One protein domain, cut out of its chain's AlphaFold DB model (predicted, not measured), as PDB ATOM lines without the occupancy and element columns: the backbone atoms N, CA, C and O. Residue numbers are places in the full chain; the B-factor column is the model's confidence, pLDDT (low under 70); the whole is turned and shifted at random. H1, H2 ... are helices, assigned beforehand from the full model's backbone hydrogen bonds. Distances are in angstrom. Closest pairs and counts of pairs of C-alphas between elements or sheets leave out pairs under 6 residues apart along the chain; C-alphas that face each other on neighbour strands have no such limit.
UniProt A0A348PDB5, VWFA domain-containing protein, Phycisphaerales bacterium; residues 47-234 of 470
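What this domain is: This is residues 47 to 234 of the 470 residues of the protein "VWFA domain-containing protein" of Phycisphaerales bacterium (UniProt A0A348PDB5). The chain is wound into a curved, solenoid-like stack of helices: H2, H4, H6 and H8 stand side by side in one row, running the same way, and H1, H3, H5 and H7 run back along one side of it in a looser second row. At the far end the stack broadens, with H9 and H11 on the side of H8 away from H6, H12 out beyond them, and the short H13 packed on H8. The printed part has 188 residues with thirteen named helices, H1 to H13 in order along the chain, and no named strand; the class is all helix. By its radius of gyration of the C-alphas, 18.3 A, the whole is compact, but its outline is elongated, with spans of 59 by 33 by 27 A.

How they stand to each other: H1, residues 47 to 56, and H2, residues 61 to 70, form a helical hairpin at a steep tilt of 44 degrees, and their closest C-alphas, those of Ala 56 and Arg 64, are 4.4 A apart. H3, residues 79 to 86, only just touches H2, with 3 pairs of C-alphas within 8 A, the closest being Thr 68 and Leu 83 at 6.6 A. H3 and H4, residues 92 to 104, form a helical hairpin at a shallow tilt of 18 degrees, closest at C-alphas 83 and 98, 5.5 A. H4 also touches H2 at a shallow tilt of 5 degrees, the same way, with C-alphas 65 and 94 closest at 5.0 A. H5, residues 111 to 116, is close but not clearly touching H6, residues 120 to 128; their closest C-alphas, those of Ala 114 and Ile 123, are 7.4 A apart. H6 touches H4 at a shallow tilt of 7 degrees, the same way, closest at C-alphas 96 and 122, 5.0 A. H7, H8 and H9, residues 135 to 145, 151 to 166 and 172 to 186, form an up and down bundle, each running against the one before it. C-alphas 142 and 157 are the closest of H7 and H8, at 4.1 A, and C-alphas 158 and 178 those of H8 and H9, at 5.0 A. H8 is the hub, touching five helices; it touches H6 at a shallow tilt of 31 degrees, the same way, with C-alphas 124 and 160 closest at 5.5 A. H10, residues 191 to 196, is about perpendicular at 79 degrees to H12, residues 213 to 223, and touches it, closest at C-alphas 194 and 213, 3.9 A. H9 touches H12 with residues 183 to 186 alone, C-alphas 186 and 217 being closest at 6.0 A. H11, residues 198 to 205, only just touches H8, with 3 pairs of C-alphas within 8 A, the closest being Glu 159 and Ile 204 at 7.4 A. H13, residues 231 to 234, touches H8, closest at C-alphas 166 and 231, 4.6 A. Every O i to N i+4 pair is within hydrogen-bond range in H1 to H9, H11 and H12; H10 has 1 of 2, and H13 is too short for such a pair.

Where its parts are: H1 begins at C-alpha 47, (-8.859, 27.787, -22.072). From first to last C-alpha H4 measures 18.3 A, H7 15.4 A, H9 21.3 A and H12 15.1 A. H8, the longest helix by residues, measures 22.2 A and begins at C-alpha 151, (25.917, -1.113, -19.319). H13 ends at C-alpha 234, (19.576, 5.490, -34.529).

The domain as a whole: The two C-alphas farthest apart, those of Ala 47 and Arg 222, are 59.4 A from each other. The printed part has no cut, and no link is long. Mean pLDDT of the printed part is 91.4; residues 192, 194 to 195 and 231 to 233 are under 70.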
ATOM      1  N   ALA A  47      -9.083  28.677 -23.209       94.12
ATOM      2  CA  ALA A  47      -8.859  27.787 -22.072       94.12
ATOM      3  C   ALA A  47      -7.731  26.773 -22.333       94.12
ATOM      4  O   ALA A  47      -6.888  26.561 -21.464       94.12
ATOM      5  N   SER A  48      -7.677  26.196 -23.535       95.12
ATOM      6  CA  SER A  48      -6.609  25.290 -23.984       95.12
ATOM      7  C   SER A  48      -5.243  25.980 -23.968       95.12
ATOM      8  O   SER A  48      -4.273  25.461 -23.416       95.12
ATOM      9  N   GLU A  49      -5.186  27.219 -24.453       94.81
ATOM     10  CA  GLU A  49      -3.991  28.057 -24.419       94.81
ATOM     11  C   GLU A  49      -3.514  28.355 -22.980       94.81
ATOM     12  O   GLU A  49      -2.313  28.310 -22.695       94.81
ATOM     13  N   LEU A  50      -4.438  28.614 -22.047       95.00
ATOM     14  CA  LEU A  50      -4.109  28.773 -20.627       95.00
ATOM     15  C   LEU A  50      -3.603  27.459 -20.010       95.00
ATOM     16  O   LEU A  50      -2.608  27.467 -19.283       95.00
ATOM     17  N   ALA A  51      -4.248  26.334 -20.328       96.00
ATOM     18  CA  ALA A  51      -3.842  25.011 -19.863       96.00
ATOM     19  C   ALA A  51      -2.428  24.648 -20.350       96.00
ATOM     20  O   ALA A  51      -1.607  24.162 -19.571       96.00
ATOM     21  N   LEU A  52      -2.101  24.962 -21.608       97.00
ATOM     22  CA  LEU A  52      -0.773  24.747 -22.178       97.00
ATOM     23  C   LEU A  52       0.296  25.593 -21.475       97.00
ATOM     24  O   LEU A  52       1.355  25.073 -21.121       97.00
ATOM     25  N   LYS A  53       0.015  26.877 -21.216       96.50
ATOM     26  CA  LYS A  53       0.904  27.745 -20.424       96.50
ATOM     27  C   LYS A  53       1.127  27.192 -19.019       96.50
ATOM     28  O   LYS A  53       2.266  27.152 -18.556       96.50
ATOM     29  N   SER A  54       0.060  26.727 -18.369       96.12
ATOM     30  CA  SER A  54       0.133  26.125 -17.038       96.12
ATOM     31  C   SER A  54       0.993  24.861 -17.027       96.12
ATOM     32  O   SER A  54       1.820  24.700 -16.134       96.12
ATOM     33  N   LEU A  55       0.849  23.979 -18.024       96.25
ATOM     34  CA  LEU A  55       1.699  22.794 -18.157       96.25
ATOM     35  C   LEU A  55       3.171  23.160 -18.378       96.25
ATOM     36  O   LEU A  55       4.036  22.591 -17.717       96.25
ATOM     37  N   ALA A  56       3.454  24.102 -19.282       97.38
ATOM     38  CA  ALA A  56       4.816  24.506 -19.635       97.38
ATOM     39  C   ALA A  56       5.566  25.180 -18.473       97.38
ATOM     40  O   ALA A  56       6.786  25.075 -18.396       97.38
ATOM     41  N   ALA A  57       4.848  25.837 -17.558       96.88
ATOM     42  CA  ALA A  57       5.412  26.467 -16.364       96.88
ATOM     43  C   ALA A  57       5.355  25.575 -15.107       96.88
ATOM     44  O   ALA A  57       5.755  26.004 -14.024       96.88
ATOM     45  N   HIS A  58       4.840  24.348 -15.215       95.88
ATOM     46  CA  HIS A  58       4.607  23.500 -14.051       95.88
ATOM     47  C   HIS A  58       5.931  23.042 -13.397       95.88
ATOM     48  O   HIS A  58       6.881  22.720 -14.118       95.88
ATOM     49  N   PRO A  59       6.017  22.916 -12.055       93.19
ATOM     50  CA  PRO A  59       7.247  22.499 -11.367       93.19
ATOM     51  C   PRO A  59       7.762  21.107 -11.760       93.19
ATOM     52  O   PRO A  59       8.969  20.862 -11.781       93.19
ATOM     53  N   THR A  60       6.862  20.186 -12.107       91.62
ATOM     54  CA  THR A  60       7.234  18.818 -12.492       91.62
ATOM     55  C   THR A  60       7.590  18.717 -13.973       91.62
ATOM     56  O   THR A  60       6.852  19.171 -14.849       91.62
ATOM     57  N   TRP A  61       8.712  18.056 -14.258       93.88
ATOM     58  CA  TRP A  61       9.230  17.872 -15.615       93.88
ATOM     59  C   TRP A  61       8.224  17.180 -16.544       93.88
ATOM     60  O   TRP A  61       8.132  17.538 -17.712       93.88
ATOM     61  N   ILE A  62       7.424  16.231 -16.041       93.50
ATOM     62  CA  ILE A  62       6.491  15.489 -16.895       93.50
ATOM     63  C   ILE A  62       5.389  16.382 -17.470       93.50
ATOM     64  O   ILE A  62       5.001  16.222 -18.623       93.50
ATOM     65  N   ARG A  63       4.903  17.356 -16.693       95.12
ATOM     66  CA  ARG A  63       3.866  18.289 -17.152       95.12
ATOM     67  C   ARG A  63       4.424  19.194 -18.249       95.12
ATOM     68  O   ARG A  63       3.766  19.395 -19.266       95.12
ATOM     69  N   ARG A  64       5.678  19.628 -18.103       97.31
ATOM     70  CA  ARG A  64       6.396  20.378 -19.141       97.31
ATOM     71  C   ARG A  64       6.692  19.520 -20.376       97.31
ATOM     72  O   ARG A  64       6.550  20.002 -21.493       97.31
ATOM     73  N   LEU A  65       6.999  18.233 -20.206       96.69
ATOM     74  CA  LEU A  65       7.132  17.279 -21.314       96.69
ATOM     75  C   LEU A  65       5.807  17.101 -22.074       96.69
ATOM     76  O   LEU A  65       5.797  17.132 -23.302       96.69
ATOM     77  N   MET A  66       4.673  16.978 -21.379       96.88
ATOM     78  CA  MET A  66       3.351  16.925 -22.020       96.88
ATOM     79  C   MET A  66       3.045  18.211 -22.806       96.88
ATOM     80  O   MET A  66       2.411  18.145 -23.860       96.88
ATOM     81  N   ALA A  67       3.538  19.372 -22.354       98.00
ATOM     82  CA  ALA A  67       3.437  20.618 -23.114       98.00
ATOM     83  C   ALA A  67       4.194  20.543 -24.451       98.00
ATOM     84  O   ALA A  67       3.655  20.978 -25.470       98.00
ATOM     85  N   THR A  68       5.392  19.940 -24.497       97.81
ATOM     86  CA  THR A  68       6.112  19.754 -25.775       97.81
ATOM     87  C   THR A  68       5.345  18.830 -26.718       97.81
ATOM     88  O   THR A  68       5.323  19.075 -27.919       97.81
ATOM     89  N   MET A  69       4.682  17.795 -26.186       97.31
ATOM     90  CA  MET A  69       3.846  16.891 -26.978       97.31
ATOM     91  C   MET A  69       2.620  17.612 -27.548       97.31
ATOM     92  O   MET A  69       2.313  17.435 -28.726       97.31
ATOM     93  N   ARG A  70       1.949  18.473 -26.767       97.00
ATOM     94  CA  ARG A  70       0.828  19.287 -27.268       97.00
ATOM     95  C   ARG A  70       1.247  20.207 -28.420       97.00
ATOM     96  O   ARG A  70       0.502  20.349 -29.384       97.00
ATOM     97  N   LEU A  71       2.445  20.787 -28.340       96.50
ATOM     98  CA  LEU A  71       3.003  21.694 -29.351       96.50
ATOM     99  C   LEU A  71       3.329  21.022 -30.698       96.50
ATOM    100  O   LEU A  71       3.661  21.721 -31.650       96.50
ATOM    101  N   GLU A  72       3.203  19.695 -30.816       93.62
ATOM    102  CA  GLU A  72       3.276  18.993 -32.109       93.62
ATOM    103  C   GLU A  72       1.995  19.167 -32.957       93.62
ATOM    104  O   GLU A  72       1.940  18.711 -34.101       93.62
ATOM    105  N   ARG A  73       0.956  19.828 -32.424       90.56
ATOM    106  CA  ARG A  73      -0.259  20.187 -33.167       90.56
ATOM    107  C   ARG A  73      -0.017  21.424 -34.045       90.56
ATOM    108  O   ARG A  73       0.419  22.465 -33.564       90.56
ATOM    109  N   ALA A  74      -0.374  21.329 -35.329       77.94
ATOM    110  CA  ALA A  74      -0.091  22.354 -36.343       77.94
ATOM    111  C   ALA A  74      -0.789  23.713 -36.112       77.94
ATOM    112  O   ALA A  74      -0.304  24.740 -36.573       77.94
ATOM    113  N   GLU A  75      -1.919  23.724 -35.406       81.19
ATOM    114  CA  GLU A  75      -2.745  24.922 -35.173       81.19
ATOM    115  C   GLU A  75      -2.293  25.752 -33.961       81.19
ATOM    116  O   GLU A  75      -2.897  26.782 -33.643       81.19
ATOM    117  N   GLU A  76      -1.263  25.301 -33.240       86.38
ATOM    118  CA  GLU A  76      -0.775  25.997 -32.055       86.38
ATOM    119  C   GLU A  76      -0.011  27.281 -32.406       86.38
ATOM    120  O   GLU A  76       0.791  27.346 -33.338       86.38
ATOM    121  N   SER A  77      -0.274  28.346 -31.644       84.62
ATOM    122  CA  SER A  77       0.335  29.659 -31.886       84.62
ATOM    123  C   SER A  77       1.703  29.778 -31.208       84.62
ATOM    124  O   SER A  77       1.878  29.398 -30.048       84.62
ATOM    125  N   GLY A  78       2.689  30.335 -31.919       90.62
ATOM    126  CA  GLY A  78       4.039  30.535 -31.379       90.62
ATOM    127  C   GLY A  78       4.745  29.230 -30.989       90.62
ATOM    128  O   GLY A  78       5.494  29.196 -30.011       90.62
ATOM    129  N   VAL A  79       4.468  28.131 -31.709       92.81
ATOM    130  CA  VAL A  79       5.051  26.801 -31.446       92.81
ATOM    131  C   VAL A  79       6.568  26.870 -31.366       92.81
ATOM    132  O   VAL A  79       7.162  26.319 -30.441       92.81
ATOM    133  N   ARG A  80       7.196  27.597 -32.294       92.06
ATOM    134  CA  ARG A  80       8.650  27.736 -32.359       92.06
ATOM    135  C   ARG A  80       9.213  28.392 -31.104       92.06
ATOM    136  O   ARG A  80      10.128  27.851 -30.494       92.06
ATOM    137  N   GLU A  81       8.685  29.545 -30.709       95.06
ATOM    138  CA  GLU A  81       9.170  30.303 -29.553       95.06
ATOM    139  C   GLU A  81       9.012  29.494 -28.259       95.06
ATOM    140  O   GLU A  81       9.916  29.470 -27.423       95.06
ATOM    141  N   ARG A  82       7.892  28.775 -28.119       96.75
ATOM    142  CA  ARG A  82       7.609  27.933 -26.949       96.75
ATOM    143  C   ARG A  82       8.500  26.700 -26.884       96.75
ATOM    144  O   ARG A  82       9.034  26.394 -25.821       96.75
ATOM    145  N   LEU A  83       8.689  26.006 -28.007       96.81
ATOM    146  CA  LEU A  83       9.594  24.860 -28.070       96.81
ATOM    147  C   LEU A  83      11.047  25.284 -27.842       96.81
ATOM    148  O   LEU A  83      11.760  24.582 -27.136       96.81
ATOM    149  N   ASN A  84      11.466  26.451 -28.340       96.12
ATOM    150  CA  ASN A  84      12.789  26.999 -28.048       96.12
ATOM    151  C   ASN A  84      12.992  27.234 -26.546       96.12
ATOM    152  O   ASN A  84      14.057  26.919 -26.025       96.12
ATOM    153  N   ALA A  85      11.984  27.763 -25.845       96.81
ATOM    154  CA  ALA A  85      12.053  27.945 -24.397       96.81
ATOM    155  C   ALA A  85      12.162  26.598 -23.657       96.81
ATOM    156  O   ALA A  85      13.010  26.447 -22.782       96.81
ATOM    157  N   LEU A  86      11.366  25.596 -24.050       97.81
ATOM    158  CA  LEU A  86      11.401  24.248 -23.461       97.81
ATOM    159  C   LEU A  86      12.675  23.462 -23.829       97.81
ATOM    160  O   LEU A  86      13.109  22.597 -23.073       97.81
ATOM    161  N   ALA A  87      13.326  23.777 -24.950       97.00
ATOM    162  CA  ALA A  87      14.637  23.228 -25.308       97.00
ATOM    163  C   ALA A  87      15.767  23.742 -24.395       97.00
ATOM    164  O   ALA A  87      16.849  23.159 -24.379       97.00
ATOM    165  N   LEU A  88      15.510  24.793 -23.609       95.88
ATOM    166  CA  LEU A  88      16.416  25.348 -22.599       95.88
ATOM    167  C   LEU A  88      15.964  25.028 -21.161       95.88
ATOM    168  O   LEU A  88      16.446  25.646 -20.213       95.88
ATOM    169  N   ASP A  89      15.031  24.087 -20.987       97.56
ATOM    170  CA  ASP A  89      14.528  23.679 -19.675       97.56
ATOM    171  C   ASP A  89      15.640  23.121 -18.772       97.56
ATOM    172  O   ASP A  89      16.591  22.492 -19.234       97.56
ATOM    173  N   SER A  90      15.496  23.287 -17.456       95.44
ATOM    174  CA  SER A  90      16.439  22.720 -16.485       95.44
ATOM    175  C   SER A  90      16.498  21.188 -16.522       95.44
ATOM    176  O   SER A  90      17.517  20.603 -16.164       95.44
ATOM    177  N   ASP A  91      15.408  20.521 -16.923       95.50
ATOM    178  CA  ASP A  91      15.341  19.064 -16.972       95.50
ATOM    179  C   ASP A  91      15.733  18.539 -18.368       95.50
ATOM    180  O   ASP A  91      15.088  18.883 -19.365       95.50
ATOM    181  N   PRO A  92      16.752  17.666 -18.479       95.38
ATOM    182  CA  PRO A  92      17.185  17.119 -19.765       95.38
ATOM    183  C   PRO A  92      16.079  16.355 -20.503       95.38
ATOM    184  O   PRO A  92      16.051  16.378 -21.728       95.38
ATOM    185  N   ARG A  93      15.120  15.732 -19.806       94.81
ATOM    186  CA  ARG A  93      14.017  15.007 -20.462       94.81
ATOM    187  C   ARG A  93      13.073  15.962 -21.186       94.81
ATOM    188  O   ARG A  93      12.596  15.641 -22.273       94.81
ATOM    189  N   VAL A  94      12.827  17.139 -20.607       97.19
ATOM    190  CA  VAL A  94      12.016  18.190 -21.242       97.19
ATOM    191  C   VAL A  94      12.759  18.750 -22.448       97.19
ATOM    192  O   VAL A  94      12.170  18.814 -23.526       97.19
ATOM    193  N   ARG A  95      14.063  19.038 -22.309       97.12
ATOM    194  CA  ARG A  95      14.908  19.486 -23.428       97.12
ATOM    195  C   ARG A  95      14.902  18.492 -24.584       97.12
ATOM    196  O   ARG A  95      14.603  18.872 -25.713       97.12
ATOM    197  N   SER A  96      15.144  17.208 -24.313       96.06
ATOM    198  CA  SER A  96      15.101  16.164 -25.341       96.06
ATOM    199  C   SER A  96      13.717  16.053 -25.990       96.06
ATOM    200  O   SER A  96      13.615  15.944 -27.212       96.06
ATOM    201  N   SER A  97      12.636  16.130 -25.208       96.25
ATOM    202  CA  SER A  97      11.276  16.085 -25.757       96.25
ATOM    203  C   SER A  97      10.955  17.302 -26.628       96.25
ATOM    204  O   SER A  97      10.302  17.154 -27.661       96.25
ATOM    205  N   ALA A  98      11.442  18.487 -26.251       96.69
ATOM    206  CA  ALA A  98      11.302  19.709 -27.031       96.69
ATOM    207  C   ALA A  98      12.074  19.620 -28.353       96.69
ATOM    208  O   ALA A  98      11.502  19.914 -29.393       96.69
ATOM    209  N   ILE A  99      13.320  19.134 -28.343       95.38
ATOM    210  CA  ILE A  99      14.133  18.928 -29.557       95.38
ATOM    211  C   ILE A  99      13.455  17.939 -30.511       95.38
ATOM    212  O   ILE A  99      13.374  18.188 -31.714       95.38
ATOM    213  N   LEU A 100      12.909  16.843 -29.978       93.38
ATOM    214  CA  LEU A 100      12.146  15.886 -30.775       93.38
ATOM    215  C   LEU A 100      10.877  16.522 -31.360       93.38
ATOM    216  O   LEU A 100      10.598  16.346 -32.544       93.38
ATOM    217  N   ALA A 101      10.124  17.282 -30.561       93.69
ATOM    218  CA  ALA A 101       8.949  18.007 -31.041       93.69
ATOM    219  C   ALA A 101       9.323  19.032 -32.127       93.69
ATOM    220  O   ALA A 101       8.657  19.091 -33.156       93.69
ATOM    221  N   MET A 102      10.432  19.766 -31.961       93.31
ATOM    222  CA  MET A 102      10.972  20.696 -32.960       93.31
ATOM    223  C   MET A 102      11.250  19.992 -34.286       93.31
ATOM    224  O   MET A 102      10.810  20.465 -35.330       93.31
ATOM    225  N   ALA A 103      11.923  18.839 -34.249       90.38
ATOM    226  CA  ALA A 103      12.193  18.055 -35.450       90.38
ATOM    227  C   ALA A 103      10.897  17.595 -36.140       90.38
ATOM    228  O   ALA A 103      10.790  17.666 -37.363       90.38
ATOM    229  N   ARG A 104       9.890  17.181 -35.361       89.25
ATOM    230  CA  ARG A 104       8.589  16.717 -35.872       89.25
ATOM    231  C   ARG A 104       7.765  17.822 -36.530       89.25
ATOM    232  O   ARG A 104       7.085  17.550 -37.513       89.25
ATOM    233  N   VAL A 105       7.844  19.052 -36.021       89.94
ATOM    234  CA  VAL A 105       7.162  20.221 -36.611       89.94
ATOM    235  C   VAL A 105       8.012  20.950 -37.660       89.94
ATOM    236  O   VAL A 105       7.604  21.993 -38.162       89.94
ATOM    237  N   GLY A 106       9.202  20.434 -37.989       88.75
ATOM    238  CA  GLY A 106      10.107  21.045 -38.966       88.75
ATOM    239  C   GLY A 106      10.748  22.359 -38.502       88.75
ATOM    240  O   GLY A 106      11.167  23.165 -39.333       88.75
ATOM    241  N   ALA A 107      10.830  22.604 -37.191       88.81
ATOM    242  CA  ALA A 107      11.545  23.755 -36.656       88.81
ATOM    243  C   ALA A 107      13.070  23.573 -36.822       88.81
ATOM    244  O   ALA A 107      13.587  22.473 -36.605       88.81
ATOM    245  N   PRO A 108      13.814  24.634 -37.191       90.12
ATOM    246  CA  PRO A 108      15.254  24.535 -37.394       90.12
ATOM    247  C   PRO A 108      16.005  24.294 -36.069       90.12
ATOM    248  O   PRO A 108      15.526  24.725 -35.015       90.12
ATOM    249  N   PRO A 109      17.201  23.675 -36.117       92.44
ATOM    250  CA  PRO A 109      18.063  23.495 -34.951       92.44
ATOM    251  C   PRO A 109      18.432  24.800 -34.234       92.44
ATOM    252  O   PRO A 109      18.401  25.881 -34.828       92.44
ATOM    253  N   LEU A 110      18.853  24.688 -32.971       93.94
ATOM    254  CA  LEU A 110      19.389  25.792 -32.165       93.94
ATOM    255  C   LEU A 110      20.919  25.666 -32.026       93.94
ATOM    256  O   LEU A 110      21.374  24.927 -31.151       93.94
ATOM    257  N   PRO A 111      21.732  26.396 -32.822       91.06
ATOM    258  CA  PRO A 111      23.188  26.209 -32.849       91.06
ATOM    259  C   PRO A 111      23.861  26.395 -31.486       91.06
ATOM    260  O   PRO A 111      24.625  25.542 -31.054       91.06
ATOM    261  N   ARG A 112      23.492  27.453 -30.749       90.06
ATOM    262  CA  ARG A 112      24.053  27.723 -29.412       90.06
ATOM    263  C   ARG A 112      23.822  26.574 -28.434       90.06
ATOM    264  O   ARG A 112      24.698  26.274 -27.637       90.06
ATOM    265  N   LEU A 113      22.653  25.933 -28.502       92.75
ATOM    266  CA  LEU A 113      22.337  24.803 -27.636       92.75
ATOM    267  C   LEU A 113      23.172  23.572 -28.021       92.75
ATOM    268  O   LEU A 113      23.697  22.904 -27.138       92.75
ATOM    269  N   ALA A 114      23.358  23.306 -29.318       90.69
ATOM    270  CA  ALA A 114      24.231  22.226 -29.789       90.69
ATOM    271  C   ALA A 114      25.704  22.426 -29.377       90.69
ATOM    272  O   ALA A 114      26.426  21.454 -29.155       90.69
ATOM    273  N   GLU A 115      26.148  23.676 -29.236       91.81
ATOM    274  CA  GLU A 115      27.489  24.023 -28.751       91.81
ATOM    275  C   GLU A 115      27.634  23.860 -27.228       91.81
ATOM    276  O   GLU A 115      28.690  23.423 -26.757       91.81
ATOM    277  N   SER A 116      26.591  24.189 -26.454       93.06
ATOM    278  CA  SER A 116      26.657  24.260 -24.987       93.06
ATOM    279  C   SER A 116      26.123  23.035 -24.238       93.06
ATOM    280  O   SER A 116      26.464  22.866 -23.073       93.06
ATOM    281  N   GLU A 117      25.288  22.190 -24.850       95.00
ATOM    282  CA  GLU A 117      24.606  21.078 -24.168       95.00
ATOM    283  C   GLU A 117      25.572  20.023 -23.619       95.00
ATOM    284  O   GLU A 117      26.376  19.462 -24.359       95.00
ATOM    285  N   GLU A 118      25.497  19.710 -22.329       91.25
ATOM    286  CA  GLU A 118      26.380  18.743 -21.658       91.25
ATOM    287  C   GLU A 118      25.724  17.386 -21.418       91.25
ATOM    288  O   GLU A 118      26.435  16.389 -21.283       91.25
ATOM    289  N   ASP A 119      24.391  17.312 -21.388       94.44
ATOM    290  CA  ASP A 119      23.714  16.056 -21.097       94.44
ATOM    291  C   ASP A 119      23.768  15.116 -22.317       94.44
ATOM    292  O   ASP A 119      23.210  15.430 -23.377       94.44
ATOM    293  N   PRO A 120      24.393  13.932 -22.196       94.31
ATOM    294  CA  PRO A 120      24.571  13.030 -23.326       94.31
ATOM    295  C   PRO A 120      23.250  12.493 -23.885       94.31
ATOM    296  O   PRO A 120      23.184  12.156 -25.067       94.31
ATOM    297  N   ARG A 121      22.178  12.439 -23.086       92.94
ATOM    298  CA  ARG A 121      20.852  12.012 -23.562       92.94
ATOM    299  C   ARG A 121      20.242  13.072 -24.468       92.94
ATOM    300  O   ARG A 121      19.622  12.728 -25.471       92.94
ATOM    301  N   VAL A 122      20.456  14.347 -24.146       95.50
ATOM    302  CA  VAL A 122      20.012  15.474 -24.974       95.50
ATOM    303  C   VAL A 122      20.829  15.532 -26.264       95.50
ATOM    304  O   VAL A 122      20.245  15.590 -27.346       95.50
ATOM    305  N   ILE A 123      22.160  15.399 -26.176       95.38
ATOM    306  CA  ILE A 123      23.050  15.307 -27.348       95.38
ATOM    307  C   ILE A 123      22.633  14.150 -28.261       95.38
ATOM    308  O   ILE A 123      22.529  14.320 -29.475       95.38
ATOM    309  N   ARG A 124      22.342  12.974 -27.694       93.38
ATOM    310  CA  ARG A 124      21.823  11.840 -28.460       93.38
ATOM    311  C   ARG A 124      20.548  12.225 -29.200       93.38
ATOM    312  O   ARG A 124      20.455  11.977 -30.397       93.38
ATOM    313  N   THR A 125      19.574  12.837 -28.526       93.31
ATOM    314  CA  THR A 125      18.323  13.256 -29.174       93.31
ATOM    315  C   THR A 125      18.565  14.255 -30.305       93.31
ATOM    316  O   THR A 125      17.978  14.090 -31.372       93.31
ATOM    317  N   MET A 126      19.466  15.228 -30.128       94.00
ATOM    318  CA  MET A 126      19.892  16.145 -31.194       94.00
ATOM    319  C   MET A 126      20.422  15.382 -32.411       94.00
ATOM    320  O   MET A 126      19.912  15.561 -33.517       94.00
ATOM    321  N   LEU A 127      21.393  14.486 -32.205       92.56
ATOM    322  CA  LEU A 127      22.004  13.709 -33.285       92.56
ATOM    323  C   LEU A 127      20.972  12.840 -34.017       92.56
ATOM    324  O   LEU A 127      20.937  12.841 -35.250       92.56
ATOM    325  N   ARG A 128      20.088  12.161 -33.269       89.00
ATOM    326  CA  ARG A 128      18.981  11.352 -33.816       89.00
ATOM    327  C   ARG A 128      17.978  12.191 -34.618       89.00
ATOM    328  O   ARG A 128      17.390  11.687 -35.566       89.00
ATOM    329  N   CYS A 129      17.802  13.466 -34.267       89.12
ATOM    330  CA  CYS A 129      16.976  14.423 -35.011       89.12
ATOM    331  C   CYS A 129      17.715  15.079 -36.193       89.12
ATOM    332  O   CYS A 129      17.156  15.957 -36.850       89.12
ATOM    333  N   GLY A 130      18.966  14.692 -36.463       88.94
ATOM    334  CA  GLY A 130      19.782  15.267 -37.532       88.94
ATOM    335  C   GLY A 130      20.368  16.642 -37.207       88.94
ATOM    336  O   GLY A 130      20.820  17.330 -38.116       88.94
ATOM    337  N   TRP A 131      20.357  17.068 -35.940       92.06
ATOM    338  CA  TRP A 131      21.045  18.293 -35.533       92.06
ATOM    339  C   TRP A 131      22.555  18.052 -35.515       92.06
ATOM    340  O   TRP A 131      23.034  16.996 -35.084       92.06
ATOM    341  N   GLU A 132      23.311  19.053 -35.953       92.62
ATOM    342  CA  GLU A 132      24.768  18.998 -35.953       92.62
ATOM    343  C   GLU A 132      25.321  19.409 -34.586       92.62
ATOM    344  O   GLU A 132      25.321  20.580 -34.220       92.62
ATOM    345  N   VAL A 133      25.825  18.431 -33.833       94.38
ATOM    346  CA  VAL A 133      26.621  18.661 -32.613       94.38
ATOM    347  C   VAL A 133      28.114  18.578 -32.967       94.38
ATOM    348  O   VAL A 133      28.464  17.745 -33.812       94.38
ATOM    349  N   PRO A 134      29.014  19.401 -32.387       95.25
ATOM    350  CA  PRO A 134      30.458  19.304 -32.630       95.25
ATOM    351  C   PRO A 134      31.015  17.894 -32.363       95.25
ATOM    352  O   PRO A 134      30.782  17.309 -31.304       95.25
ATOM    353  N   ALA A 135      31.746  17.330 -33.331       94.94
ATOM    354  CA  ALA A 135      32.196  15.934 -33.289       94.94
ATOM    355  C   ALA A 135      33.166  15.650 -32.127       94.94
ATOM    356  O   ALA A 135      33.086  14.599 -31.495       94.94
ATOM    357  N   ASP A 136      34.030  16.611 -31.789       93.69
ATOM    358  CA  ASP A 136      34.958  16.532 -30.658       93.69
ATOM    359  C   ASP A 136      34.221  16.417 -29.313       93.69
ATOM    360  O   ASP A 136      34.684  15.742 -28.391       93.69
ATOM    361  N   ARG A 137      33.052  17.056 -29.202       93.50
ATOM    362  CA  ARG A 137      32.192  16.989 -28.018       93.50
ATOM    363  C   ARG A 137      31.545  15.616 -27.890       93.50
ATOM    364  O   ARG A 137      31.554  15.041 -26.801       93.50
ATOM    365  N   VAL A 138      31.030  15.087 -29.000       95.12
ATOM    366  CA  VAL A 138      30.449  13.739 -29.056       95.12
ATOM    367  C   VAL A 138      31.505  12.684 -28.712       95.12
ATOM    368  O   VAL A 138      31.231  11.818 -27.884       95.12
ATOM    369  N   ASP A 139      32.723  12.794 -29.261       95.69
ATOM    370  CA  ASP A 139      33.854  11.917 -28.926       95.69
ATOM    371  C   ASP A 139      34.139  11.946 -27.413       95.69
ATOM    372  O   ASP A 139      34.084  10.901 -26.756       95.69
ATOM    373  N   ARG A 140      34.365  13.136 -26.830       94.81
ATOM    374  CA  ARG A 140      34.656  13.273 -25.391       94.81
ATOM    375  C   ARG A 140      33.568  12.642 -24.525       94.81
ATOM    376  O   ARG A 140      33.886  11.865 -23.625       94.81
ATOM    377  N   GLY A 141      32.301  12.955 -24.808       95.12
ATOM    378  CA  GLY A 141      31.157  12.412 -24.076       95.12
ATOM    379  C   GLY A 141      31.078  10.889 -24.174       95.12
ATOM    380  O   GLY A 141      30.972  10.207 -23.153       95.12
ATOM    381  N   ALA A 142      31.229  10.337 -25.381       95.94
ATOM    382  CA  ALA A 142      31.221   8.894 -25.597       95.94
ATOM    383  C   ALA A 142      32.376   8.189 -24.864       95.94
ATOM    384  O   ALA A 142      32.173   7.133 -24.265       95.94
ATOM    385  N   ARG A 143      33.581   8.773 -24.828       96.81
ATOM    386  CA  ARG A 143      34.718   8.192 -24.089       96.81
ATOM    387  C   ARG A 143      34.530   8.198 -22.576       96.81
ATOM    388  O   ARG A 143      35.048   7.298 -21.916       96.81
ATOM    389  N   ILE A 144      33.844   9.200 -22.025       96.44
ATOM    390  CA  ILE A 144      33.498   9.243 -20.597       96.44
ATOM    391  C   ILE A 144      32.493   8.130 -20.289       96.44
ATOM    392  O   ILE A 144      32.754   7.289 -19.431       96.44
ATOM    393  N   LEU A 145      31.403   8.065 -21.054       96.88
ATOM    394  CA  LEU A 145      30.340   7.073 -20.886       96.88
ATOM    395  C   LEU A 145      30.818   5.627 -21.074       96.88
ATOM    396  O   LEU A 145      30.427   4.736 -20.328       96.88
ATOM    397  N   ALA A 146      31.724   5.372 -22.020       96.50
ATOM    398  CA  ALA A 146      32.266   4.034 -22.265       96.50
ATOM    399  C   ALA A 146      33.038   3.445 -21.065       96.50
ATOM    400  O   ALA A 146      33.204   2.220 -20.985       96.50
ATOM    401  N   LYS A 147      33.506   4.307 -20.146       95.94
ATOM    402  CA  LYS A 147      34.196   3.942 -18.897       95.94
ATOM    403  C   LYS A 147      33.250   3.761 -17.708       95.94
ATOM    404  O   LYS A 147      33.720   3.341 -16.653       95.94
ATOM    405  N   ALA A 148      31.965   4.087 -17.853       95.06
ATOM    406  CA  ALA A 148      30.981   3.893 -16.797       95.06
ATOM    407  C   ALA A 148      30.886   2.410 -16.401       95.06
ATOM    408  O   ALA A 148      31.148   1.516 -17.212       95.06
ATOM    409  N   SER A 149      30.514   2.145 -15.150       89.25
ATOM    410  CA  SER A 149      30.266   0.783 -14.667       89.25
ATOM    411  C   SER A 149      28.984   0.195 -15.253       89.25
ATOM    412  O   SER A 149      28.925  -1.005 -15.506       89.25
ATOM    413  N   GLU A 150      27.977   1.034 -15.495       87.94
ATOM    414  CA  GLU A 150      26.663   0.606 -15.966       87.94
ATOM    415  C   GLU A 150      26.640   0.359 -17.480       87.94
ATOM    416  O   GLU A 150      27.068   1.192 -18.281       87.94
ATOM    417  N   GLY A 151      26.079  -0.780 -17.899       89.50
ATOM    418  CA  GLY A 151      25.917  -1.113 -19.319       89.50
ATOM    419  C   GLY A 151      25.054  -0.103 -20.086       89.50
ATOM    420  O   GLY A 151      25.323   0.163 -21.258       89.50
ATOM    421  N   THR A 152      24.074   0.513 -19.418       88.25
ATOM    422  CA  THR A 152      23.176   1.536 -19.980       88.25
ATOM    423  C   THR A 152      23.932   2.758 -20.502       88.25
ATOM    424  O   THR A 152      23.681   3.183 -21.635       88.25
ATOM    425  N   ASP A 153      24.873   3.282 -19.713       93.06
ATOM    426  CA  ASP A 153      25.712   4.432 -20.069       93.06
ATOM    427  C   ASP A 153      26.697   4.074 -21.179       93.06
ATOM    428  O   ASP A 153      26.890   4.819 -22.140       93.06
ATOM    429  N   ARG A 154      27.276   2.876 -21.108       95.19
ATOM    430  CA  ARG A 154      28.179   2.388 -22.151       95.19
ATOM    431  C   ARG A 154      27.457   2.213 -23.486       95.19
ATOM    432  O   ARG A 154      28.039   2.523 -24.521       95.19
ATOM    433  N   LEU A 155      26.194   1.779 -23.487       92.88
ATOM    434  CA  LEU A 155      25.366   1.765 -24.698       92.88
ATOM    435  C   LEU A 155      25.020   3.172 -25.182       92.88
ATOM    436  O   LEU A 155      25.035   3.398 -26.387       92.88
ATOM    437  N   LEU A 156      24.785   4.131 -24.281       93.50
ATOM    438  CA  LEU A 156      24.609   5.531 -24.674       93.50
ATOM    439  C   LEU A 156      25.849   6.063 -25.420       93.50
ATOM    440  O   LEU A 156      25.703   6.763 -26.418       93.50
ATOM    441  N   ALA A 157      27.063   5.662 -25.022       95.62
ATOM    442  CA  ALA A 157      28.280   5.972 -25.782       95.62
ATOM    443  C   ALA A 157      28.236   5.421 -27.218       95.62
ATOM    444  O   ALA A 157      28.578   6.128 -28.166       95.62
ATOM    445  N   VAL A 158      27.800   4.167 -27.381       95.19
ATOM    446  CA  VAL A 158      27.665   3.512 -28.693       95.19
ATOM    447  C   VAL A 158      26.630   4.233 -29.558       95.19
ATOM    448  O   VAL A 158      26.877   4.463 -30.738       95.19
ATOM    449  N   GLU A 159      25.503   4.647 -28.977       93.31
ATOM    450  CA  GLU A 159      24.452   5.391 -29.680       93.31
ATOM    451  C   GLU A 159      24.914   6.774 -30.141       93.31
ATOM    452  O   GLU A 159      24.580   7.187 -31.250       93.31
ATOM    453  N   LEU A 160      25.688   7.487 -29.317       94.31
ATOM    454  CA  LEU A 160      26.271   8.779 -29.683       94.31
ATOM    455  C   LEU A 160      27.202   8.648 -30.893       94.31
ATOM    456  O   LEU A 160      27.086   9.410 -31.853       94.31
ATOM    457  N   ILE A 161      28.094   7.655 -30.861       94.25
ATOM    458  CA  ILE A 161      29.033   7.375 -31.954       94.25
ATOM    459  C   ILE A 161      28.274   6.949 -33.212       94.25
ATOM    460  O   ILE A 161      28.521   7.490 -34.287       94.25
ATOM    461  N   GLY A 162      27.322   6.024 -33.077       92.44
ATOM    462  CA  GLY A 162      26.522   5.532 -34.194       92.44
ATOM    463  C   GLY A 162      25.677   6.624 -34.846       92.44
ATOM    464  O   GLY A 162      25.600   6.690 -36.068       92.44
ATOM    465  N   ALA A 163      25.090   7.532 -34.059       91.75
ATOM    466  CA  ALA A 163      24.335   8.659 -34.600       91.75
ATOM    467  C   ALA A 163      25.245   9.683 -35.306       91.75
ATOM    468  O   ALA A 163      24.858  10.243 -36.329       91.75
ATOM    469  N   LEU A 164      26.472   9.899 -34.821       92.69
ATOM    470  CA  LEU A 164      27.462  10.740 -35.503       92.69
ATOM    471  C   LEU A 164      27.960  10.096 -36.812       92.69
ATOM    472  O   LEU A 164      28.145  10.783 -37.819       92.69
ATOM    473  N   GLU A 165      28.147   8.775 -36.815       91.69
ATOM    474  CA  GLU A 165      28.486   7.986 -38.005       91.69
ATOM    475  C   GLU A 165      27.366   8.035 -39.048       91.69
ATOM    476  O   GLU A 165      27.643   8.247 -40.226       91.69
ATOM    477  N   ALA A 166      26.108   7.943 -38.617       88.94
ATOM    478  CA  ALA A 166      24.932   8.065 -39.473       88.94
ATOM    479  C   ALA A 166      24.839   9.427 -40.187       88.94
ATOM    480  O   ALA A 166      24.319   9.514 -41.297       88.94
ATOM    481  N   GLN A 167      25.379  10.485 -39.575       90.12
ATOM    482  CA  GLN A 167      25.515  11.807 -40.195       90.12
ATOM    483  C   GLN A 167      26.744  11.924 -41.119       90.12
ATOM    484  O   GLN A 167      26.961  12.981 -41.705       90.12
ATOM    485  N   GLY A 168      27.580  10.886 -41.236       90.94
ATOM    486  CA  GLY A 168      28.830  10.917 -42.004       90.94
ATOM    487  C   GLY A 168      29.948  11.730 -41.342       90.94
ATOM    488  O   GLY A 168      30.882  12.153 -42.019       90.94
ATOM    489  N   ARG A 169      29.849  11.981 -40.030       92.88
ATOM    490  CA  ARG A 169      30.730  12.900 -39.281       92.88
ATOM    491  C   ARG A 169      31.627  12.191 -38.260       92.88
ATOM    492  O   ARG A 169      32.381  12.853 -37.553       92.88
ATOM    493  N   SER A 170      31.545  10.861 -38.166       92.25
ATOM    494  CA  SER A 170      32.403  10.053 -37.289       92.25
ATOM    495  C   SER A 170      33.721   9.693 -37.973       92.25
ATOM    496  O   SER A 170      33.745   9.249 -39.121       92.25
ATOM    497  N   GLU A 171      34.830   9.827 -37.247       93.88
ATOM    498  CA  GLU A 171      36.126   9.319 -37.689       93.88
ATOM    499  C   GLU A 171      36.208   7.794 -37.544       93.88
ATOM    500  O   GLU A 171      35.720   7.214 -36.572       93.88
ATOM    501  N   ARG A 172      36.955   7.129 -38.440       93.38
ATOM    502  CA  ARG A 172      37.139   5.664 -38.411       93.38
ATOM    503  C   ARG A 172      37.577   5.137 -37.040       93.38
ATOM    504  O   ARG A 172      37.085   4.106 -36.598       93.38
ATOM    505  N   LYS A 173      38.495   5.831 -36.356       95.50
ATOM    506  CA  LYS A 173      38.980   5.419 -35.025       95.50
ATOM    507  C   LYS A 173      37.879   5.470 -33.962       95.50
ATOM    508  O   LYS A 173      37.863   4.621 -33.076       95.50
ATOM    509  N   LEU A 174      36.984   6.454 -34.040       94.69
ATOM    510  CA  LEU A 174      35.869   6.598 -33.108       94.69
ATOM    511  C   LEU A 174      34.800   5.529 -33.364       94.69
ATOM    512  O   LEU A 174      34.325   4.908 -32.420       94.69
ATOM    513  N   THR A 175      34.502   5.244 -34.633       93.31
ATOM    514  CA  THR A 175      33.602   4.147 -35.018       93.31
ATOM    515  C   THR A 175      34.103   2.789 -34.514       93.31
ATOM    516  O   THR A 175      33.333   2.039 -33.913       93.31
ATOM    517  N   GLU A 176      35.391   2.467 -34.691       95.12
ATOM    518  CA  GLU A 176      35.959   1.215 -34.161       95.12
ATOM    519  C   GLU A 176      35.906   1.169 -32.624       95.12
ATOM    520  O   GLU A 176      35.502   0.159 -32.051       95.12
ATOM    521  N   PHE A 177      36.184   2.289 -31.946       96.44
ATOM    522  CA  PHE A 177      36.010   2.393 -30.494       96.44
ATOM    523  C   PHE A 177      34.559   2.131 -30.045       96.44
ATOM    524  O   PHE A 177      34.332   1.484 -29.018       96.44
ATOM    525  N   GLY A 178      33.569   2.592 -30.815       95.31
ATOM    526  CA  GLY A 178      32.156   2.294 -30.580       95.31
ATOM    527  C   GLY A 178      31.853   0.797 -30.676       95.31
ATOM    528  O   GLY A 178      31.209   0.243 -29.784       95.31
ATOM    529  N   LYS A 179      32.376   0.114 -31.703       95.75
ATOM    530  CA  LYS A 179      32.225  -1.344 -31.867       95.75
ATOM    531  C   LYS A 179      32.876  -2.121 -30.724       95.75
ATOM    532  O   LYS A 179      32.260  -3.045 -30.194       95.75
ATOM    533  N   ASP A 180      34.073  -1.727 -30.299       96.50
ATOM    534  CA  ASP A 180      34.757  -2.345 -29.158       96.50
ATOM    535  C   ASP A 180      33.982  -2.145 -27.850       96.50
ATOM    536  O   ASP A 180      33.851  -3.069 -27.038       96.50
ATOM    537  N   THR A 181      33.413  -0.952 -27.657       96.81
ATOM    538  CA  THR A 181      32.558  -0.648 -26.502       96.81
ATOM    539  C   THR A 181      31.313  -1.534 -26.508       96.81
ATOM    540  O   THR A 181      31.022  -2.165 -25.490       96.81
ATOM    541  N   LEU A 182      30.636  -1.665 -27.653       95.88
ATOM    542  CA  LEU A 182      29.474  -2.541 -27.824       95.88
ATOM    543  C   LEU A 182      29.817  -4.011 -27.551       95.88
ATOM    544  O   LEU A 182      29.130  -4.669 -26.770       95.88
ATOM    545  N   ALA A 183      30.917  -4.511 -28.120       96.75
ATOM    546  CA  ALA A 183      31.404  -5.866 -27.865       96.75
ATOM    547  C   ALA A 183      31.660  -6.095 -26.369       96.75
ATOM    548  O   ALA A 183      31.326  -7.142 -25.822       96.75
ATOM    549  N   SER A 184      32.225  -5.101 -25.684       96.06
ATOM    550  CA  SER A 184      32.498  -5.179 -24.254       96.06
ATOM    551  C   SER A 184      31.244  -5.063 -23.378       96.06
ATOM    552  O   SER A 184      31.262  -5.568 -22.255       96.06
ATOM    553  N   VAL A 185      30.173  -4.411 -23.836       94.75
ATOM    554  CA  VAL A 185      28.857  -4.484 -23.175       94.75
ATOM    555  C   VAL A 185      28.295  -5.894 -23.329       94.75
ATOM    556  O   VAL A 185      28.022  -6.546 -22.327       94.75
ATOM    557  N   ILE A 186      28.224  -6.405 -24.562       94.94
ATOM    558  CA  ILE A 186      27.667  -7.733 -24.856       94.94
ATOM    559  C   ILE A 186      28.413  -8.844 -24.100       94.94
ATOM    560  O   ILE A 186      27.793  -9.739 -23.529       94.94
ATOM    561  N   ALA A 187      29.745  -8.774 -24.042       94.25
ATOM    562  CA  ALA A 187      30.574  -9.755 -23.344       94.25
ATOM    563  C   ALA A 187      30.326  -9.809 -21.823       94.25
ATOM    564  O   ALA A 187      30.636 -10.824 -21.202       94.25
ATOM    565  N   ARG A 188      29.792  -8.732 -21.230       91.69
ATOM    566  CA  ARG A 188      29.525  -8.612 -19.788       91.69
ATOM    567  C   ARG A 188      28.063  -8.848 -19.413       91.69
ATOM    568  O   ARG A 188      27.778  -8.840 -18.226       91.69
ATOM    569  N   LEU A 189      27.178  -9.085 -20.388       88.50
ATOM    570  CA  LEU A 189      25.765  -9.345 -20.118       88.50
ATOM    571  C   LEU A 189      25.603 -10.563 -19.210       88.50
ATOM    572  O   LEU A 189      25.918 -11.702 -19.595       88.50
ATOM    573  N   ASP A 190      25.057 -10.311 -18.031       82.12
ATOM    574  CA  ASP A 190      24.539 -11.339 -17.149       82.12
ATOM    575  C   ASP A 190      23.075 -11.673 -17.499       82.12
ATOM    576  O   ASP A 190      22.606 -11.431 -18.621       82.12
ATOM    577  N   ARG A 191      22.379 -12.354 -16.582       70.94
ATOM    578  CA  ARG A 191      20.976 -12.724 -16.780       70.94
ATOM    579  C   ARG A 191      20.094 -11.476 -16.820       70.94
ATOM    580  O   ARG A 191      19.332 -11.355 -17.774       70.94
ATOM    581  N   ASP A 192      20.259 -10.564 -15.867       68.88
ATOM    582  CA  ASP A 192      19.401  -9.395 -15.665       68.88
ATOM    583  C   ASP A 192      19.631  -8.338 -16.764       68.88
ATOM    584  O   ASP A 192      18.689  -7.830 -17.384       68.88
ATOM    585  N   ASP A 193      20.896  -8.081 -17.105       71.81
ATOM    586  CA  ASP A 193      21.280  -7.189 -18.202       71.81
ATOM    587  C   ASP A 193      20.814  -7.727 -19.561       71.81
ATOM    588  O   ASP A 193      20.461  -6.967 -20.469       71.81
ATOM    589  N   GLY A 194      20.799  -9.056 -19.703       68.12
ATOM    590  CA  GLY A 194      20.376  -9.753 -20.909       68.12
ATOM    591  C   GLY A 194      18.937  -9.447 -21.317       68.12
ATOM    592  O   GLY A 194      18.651  -9.494 -22.507       68.12
ATOM    593  N   GLY A 195      18.052  -9.102 -20.381       67.69
ATOM    594  CA  GLY A 195      16.692  -8.649 -20.691       67.69
ATOM    595  C   GLY A 195      16.625  -7.135 -20.862       67.69
ATOM    596  O   GLY A 195      16.107  -6.654 -21.867       67.69
ATOM    597  N   ALA A 196      17.204  -6.383 -19.923       73.56
ATOM    598  CA  ALA A 196      17.102  -4.924 -19.895       73.56
ATOM    599  C   ALA A 196      17.784  -4.234 -21.092       73.56
ATOM    600  O   ALA A 196      17.244  -3.280 -21.656       73.56
ATOM    601  N   LEU A 197      18.963  -4.711 -21.507       84.19
ATOM    602  CA  LEU A 197      19.765  -4.074 -22.558       84.19
ATOM    603  C   LEU A 197      19.515  -4.659 -23.952       84.19
ATOM    604  O   LEU A 197      19.837  -4.023 -24.957       84.19
ATOM    605  N   SER A 198      18.928  -5.852 -24.038       84.25
ATOM    606  CA  SER A 198      18.763  -6.582 -25.298       84.25
ATOM    607  C   SER A 198      17.968  -5.842 -26.374       84.25
ATOM    608  O   SER A 198      18.456  -5.810 -27.505       84.25
ATOM    609  N   PRO A 199      16.839  -5.166 -26.075       81.44
ATOM    610  CA  PRO A 199      16.129  -4.381 -27.085       81.44
ATOM    611  C   PRO A 199      17.003  -3.276 -27.697       81.44
ATOM    612  O   PRO A 199      16.987  -3.061 -28.909       81.44
ATOM    613  N   ARG A 200      17.831  -2.613 -26.876       85.00
ATOM    614  CA  ARG A 200      18.758  -1.568 -27.340       85.00
ATOM    615  C   ARG A 200      19.888  -2.159 -28.179       85.00
ATOM    616  O   ARG A 200      20.224  -1.607 -29.220       85.00
ATOM    617  N   ILE A 201      20.445  -3.302 -27.774       90.56
ATOM    618  CA  ILE A 201      21.484  -3.999 -28.547       90.56
ATOM    619  C   ILE A 201      20.926  -4.475 -29.893       90.56
ATOM    620  O   ILE A 201      21.581  -4.295 -30.917       90.56
ATOM    621  N   ALA A 202      19.710  -5.026 -29.919       88.06
ATOM    622  CA  ALA A 202      19.019  -5.414 -31.147       88.06
ATOM    623  C   ALA A 202      18.835  -4.221 -32.088       88.06
ATOM    624  O   ALA A 202      19.223  -4.308 -33.250       88.06
ATOM    625  N   ALA A 203      18.351  -3.085 -31.575       83.94
ATOM    626  CA  ALA A 203      18.209  -1.860 -32.359       83.94
ATOM    627  C   ALA A 203      19.556  -1.362 -32.914       83.94
ATOM    628  O   ALA A 203      19.645  -1.008 -34.082       83.94
ATOM    629  N   ILE A 204      20.622  -1.385 -32.109       89.38
ATOM    630  CA  ILE A 204      21.965  -0.936 -32.513       89.38
ATOM    631  C   ILE A 204      22.621  -1.884 -33.522       89.38
ATOM    632  O   ILE A 204      23.455  -1.448 -34.305       89.38
ATOM    633  N   THR A 205      22.319  -3.180 -33.492       91.25
ATOM    634  CA  THR A 205      23.013  -4.187 -34.320       91.25
ATOM    635  C   THR A 205      22.199  -4.664 -35.520       91.25
ATOM    636  O   THR A 205      22.750  -5.336 -36.392       91.25
ATOM    637  N   GLY A 206      20.891  -4.393 -35.543       87.94
ATOM    638  CA  GLY A 206      19.936  -5.006 -36.471       87.94
ATOM    639  C   GLY A 206      19.715  -6.508 -36.229       87.94
ATOM    640  O   GLY A 206      19.053  -7.175 -37.024       87.94
ATOM    641  N   ALA A 207      20.283  -7.078 -35.161       89.69
ATOM    642  CA  ALA A 207      20.122  -8.487 -34.835       89.69
ATOM    643  C   ALA A 207      18.771  -8.756 -34.158       89.69
ATOM    644  O   ALA A 207      18.153  -7.873 -33.564       89.69
ATOM    645  N   ARG A 208      18.321 -10.015 -34.207       86.56
ATOM    646  CA  ARG A 208      17.103 -10.442 -33.511       86.56
ATOM    647  C   ARG A 208      17.263 -10.242 -32.000       86.56
ATOM    648  O   ARG A 208      18.199 -10.778 -31.413       86.56
ATOM    649  N   ASP A 209      16.307  -9.549 -31.385       84.25
ATOM    650  CA  ASP A 209      16.212  -9.401 -29.930       84.25
ATOM    651  C   ASP A 209      16.075 -10.783 -29.267       84.25
ATOM    652  O   ASP A 209      15.088 -11.492 -29.476       84.25
ATOM    653  N   THR A 210      17.106 -11.209 -28.526       78.94
ATOM    654  CA  THR A 210      17.131 -12.540 -27.894       78.94
ATOM    655  C   THR A 210      16.719 -12.527 -26.429       78.94
ATOM    656  O   THR A 210      16.418 -13.597 -25.904       78.94
ATOM    657  N   ARG A 211      16.755 -11.353 -25.781       76.75
ATOM    658  CA  ARG A 211      16.496 -11.098 -24.349       76.75
ATOM    659  C   ARG A 211      17.277 -11.983 -23.375       76.75
ATOM    660  O   ARG A 211      16.926 -12.105 -22.207       76.75
ATOM    661  N   VAL A 212      18.348 -12.617 -23.856       78.38
ATOM    662  CA  VAL A 212      19.122 -13.612 -23.112       78.38
ATOM    663  C   VAL A 212      20.614 -13.345 -23.299       78.38
ATOM    664  O   VAL A 212      21.156 -13.478 -24.398       78.38
ATOM    665  N   GLY A 213      21.310 -13.029 -22.204       84.94
ATOM    666  CA  GLY A 213      22.709 -12.587 -22.236       84.94
ATOM    667  C   GLY A 213      23.685 -13.584 -22.875       84.94
ATOM    668  O   GLY A 213      24.560 -13.193 -23.646       84.94
ATOM    669  N   TRP A 214      23.537 -14.896 -22.637       87.12
ATOM    670  CA  TRP A 214      24.431 -15.891 -23.256       87.12
ATOM    671  C   TRP A 214      24.216 -16.033 -24.771       87.12
ATOM    672  O   TRP A 214      25.180 -16.269 -25.502       87.12
ATOM    673  N   LYS A 215      22.980 -15.844 -25.264       90.19
ATOM    674  CA  LYS A 215      22.686 -15.853 -26.706       90.19
ATOM    675  C   LYS A 215      23.358 -14.667 -27.390       90.19
ATOM    676  O   LYS A 215      23.933 -14.842 -28.461       90.19
ATOM    677  N   TRP A 216      23.364 -13.502 -26.741       92.88
ATOM    678  CA  TRP A 216      24.123 -12.338 -27.196       92.88
ATOM    679  C   TRP A 216      25.631 -12.569 -27.212       92.88
ATOM    680  O   TRP A 216      26.276 -12.224 -28.198       92.88
ATOM    681  N   ARG A 217      26.197 -13.208 -26.182       94.38
ATOM    682  CA  ARG A 217      27.624 -13.578 -26.170       94.38
ATOM    683  C   ARG A 217      27.978 -14.517 -27.327       94.38
ATOM    684  O   ARG A 217      28.885 -14.225 -28.094       94.38
ATOM    685  N   SER A 218      27.173 -15.557 -27.552       94.44
ATOM    686  CA  SER A 218      27.328 -16.451 -28.709       94.44
ATOM    687  C   SER A 218      27.139 -15.739 -30.058       94.44
ATOM    688  O   SER A 218      27.758 -16.103 -31.061       94.44
ATOM    689  N   TRP A 219      26.248 -14.745 -30.126       95.06
ATOM    690  CA  TRP A 219      26.097 -13.904 -31.311       95.06
ATOM    691  C   TRP A 219      27.353 -13.056 -31.544       95.06
ATOM    692  O   TRP A 219      27.836 -13.013 -32.674       95.06
ATOM    693  N   LEU A 220      27.920 -12.456 -30.494       96.06
ATOM    694  CA  LEU A 220      29.152 -11.673 -30.578       96.06
ATOM    695  C   LEU A 220      30.315 -12.529 -31.082       96.06
ATOM    696  O   LEU A 220      31.009 -12.098 -31.998       96.06
ATOM    697  N   ASP A 221      30.491 -13.744 -30.564       95.50
ATOM    698  CA  ASP A 221      31.568 -14.648 -30.998       95.50
ATOM    699  C   ASP A 221      31.521 -14.924 -32.508       95.50
ATOM    700  O   ASP A 221      32.551 -14.957 -33.180       95.50
ATOM    701  N   ARG A 222      30.311 -15.057 -33.066       96.06
ATOM    702  CA  ARG A 222      30.090 -15.301 -34.500       96.06
ATOM    703  C   ARG A 222      30.205 -14.048 -35.368       96.06
ATOM    704  O   ARG A 222      30.493 -14.171 -36.554       96.06
ATOM    705  N   ASN A 223      29.964 -12.863 -34.805       95.75
ATOM    706  CA  ASN A 223      29.837 -11.617 -35.567       95.75
ATOM    707  C   ASN A 223      30.914 -10.574 -35.241       95.75
ATOM    708  O   ASN A 223      30.900  -9.500 -35.827       95.75
ATOM    709  N   ARG A 224      31.874 -10.856 -34.351       93.25
ATOM    710  CA  ARG A 224      32.840  -9.867 -33.831       93.25
ATOM    711  C   ARG A 224      33.533  -9.038 -34.915       93.25
ATOM    712  O   ARG A 224      33.664  -7.831 -34.767       93.25
ATOM    713  N   ASN A 225      33.947  -9.686 -36.004       91.00
ATOM    714  CA  ASN A 225      34.693  -9.045 -37.090       91.00
ATOM    715  C   ASN A 225      33.790  -8.370 -38.137       91.00
ATOM    716  O   ASN A 225      34.250  -7.509 -38.881       91.00
ATOM    717  N   SER A 226      32.521  -8.775 -38.223       89.94
ATOM    718  CA  SER A 226      31.535  -8.251 -39.177       89.94
ATOM    719  C   SER A 226      30.532  -7.287 -38.535       89.94
ATOM    720  O   SER A 226      29.726  -6.698 -39.254       89.94
ATOM    721  N   MET A 227      30.582  -7.116 -37.210       91.62
ATOM    722  CA  MET A 227      29.652  -6.303 -36.438       91.62
ATOM    723  C   MET A 227      29.670  -4.848 -36.907       91.62
ATOM    724  O   MET A 227      30.720  -4.214 -37.061       91.62
ATOM    725  N   ARG A 228      28.469  -4.313 -37.110       87.75
ATOM    726  CA  ARG A 228      28.227  -2.920 -37.467       87.75
ATOM    727  C   ARG A 228      27.298  -2.299 -36.438       87.75
ATOM    728  O   ARG A 228      26.494  -2.998 -35.828       87.75
ATOM    729  N   ILE A 229      27.442  -0.992 -36.270       88.56
ATOM    730  CA  ILE A 229      26.451  -0.171 -35.590       88.56
ATOM    731  C   ILE A 229      25.482   0.283 -36.680       88.56
ATOM    732  O   ILE A 229      25.890   0.923 -37.648       88.56
ATOM    733  N   ASP A 230      24.220  -0.108 -36.562       83.31
ATOM    734  CA  ASP A 230      23.149   0.305 -37.455       83.31
ATOM    735  C   ASP A 230      22.803   1.774 -37.185       83.31
ATOM    736  O   ASP A 230      21.928   2.139 -36.400       83.31
ATOM    737  N   ALA A 231      23.559   2.634 -37.857       67.50
ATOM    738  CA  ALA A 231      23.392   4.075 -37.881       67.50
ATOM    739  C   ALA A 231      21.963   4.505 -38.284       67.50
ATOM    740  O   ALA A 231      21.451   5.506 -37.775       67.50
ATOM    741  N   ALA A 232      21.301   3.745 -39.166       65.69
ATOM    742  CA  ALA A 232      19.956   4.056 -39.647       65.69
ATOM    743  C   ALA A 232      18.881   3.755 -38.593       65.69
ATOM    744  O   ALA A 232      17.881   4.463 -38.523       65.69
ATOM    745  N   ALA A 233      19.100   2.764 -37.726       66.31
ATOM    746  CA  ALA A 233      18.222   2.512 -36.585       66.31
ATOM    747  C   ALA A 233      18.285   3.629 -35.522       66.31
ATOM    748  O   ALA A 233      17.351   3.803 -34.739       66.31
ATOM    749  N   LEU A 234      19.376   4.406 -35.492       70.88
ATOM    750  CA  LEU A 234      19.576   5.490 -34.529       70.88
ATOM    751  C   LEU A 234      18.969   6.815 -35.003       70.88
ATOM    752  O   LEU A 234      18.350   7.514 -34.203       70.88
TER     753      LEU A 234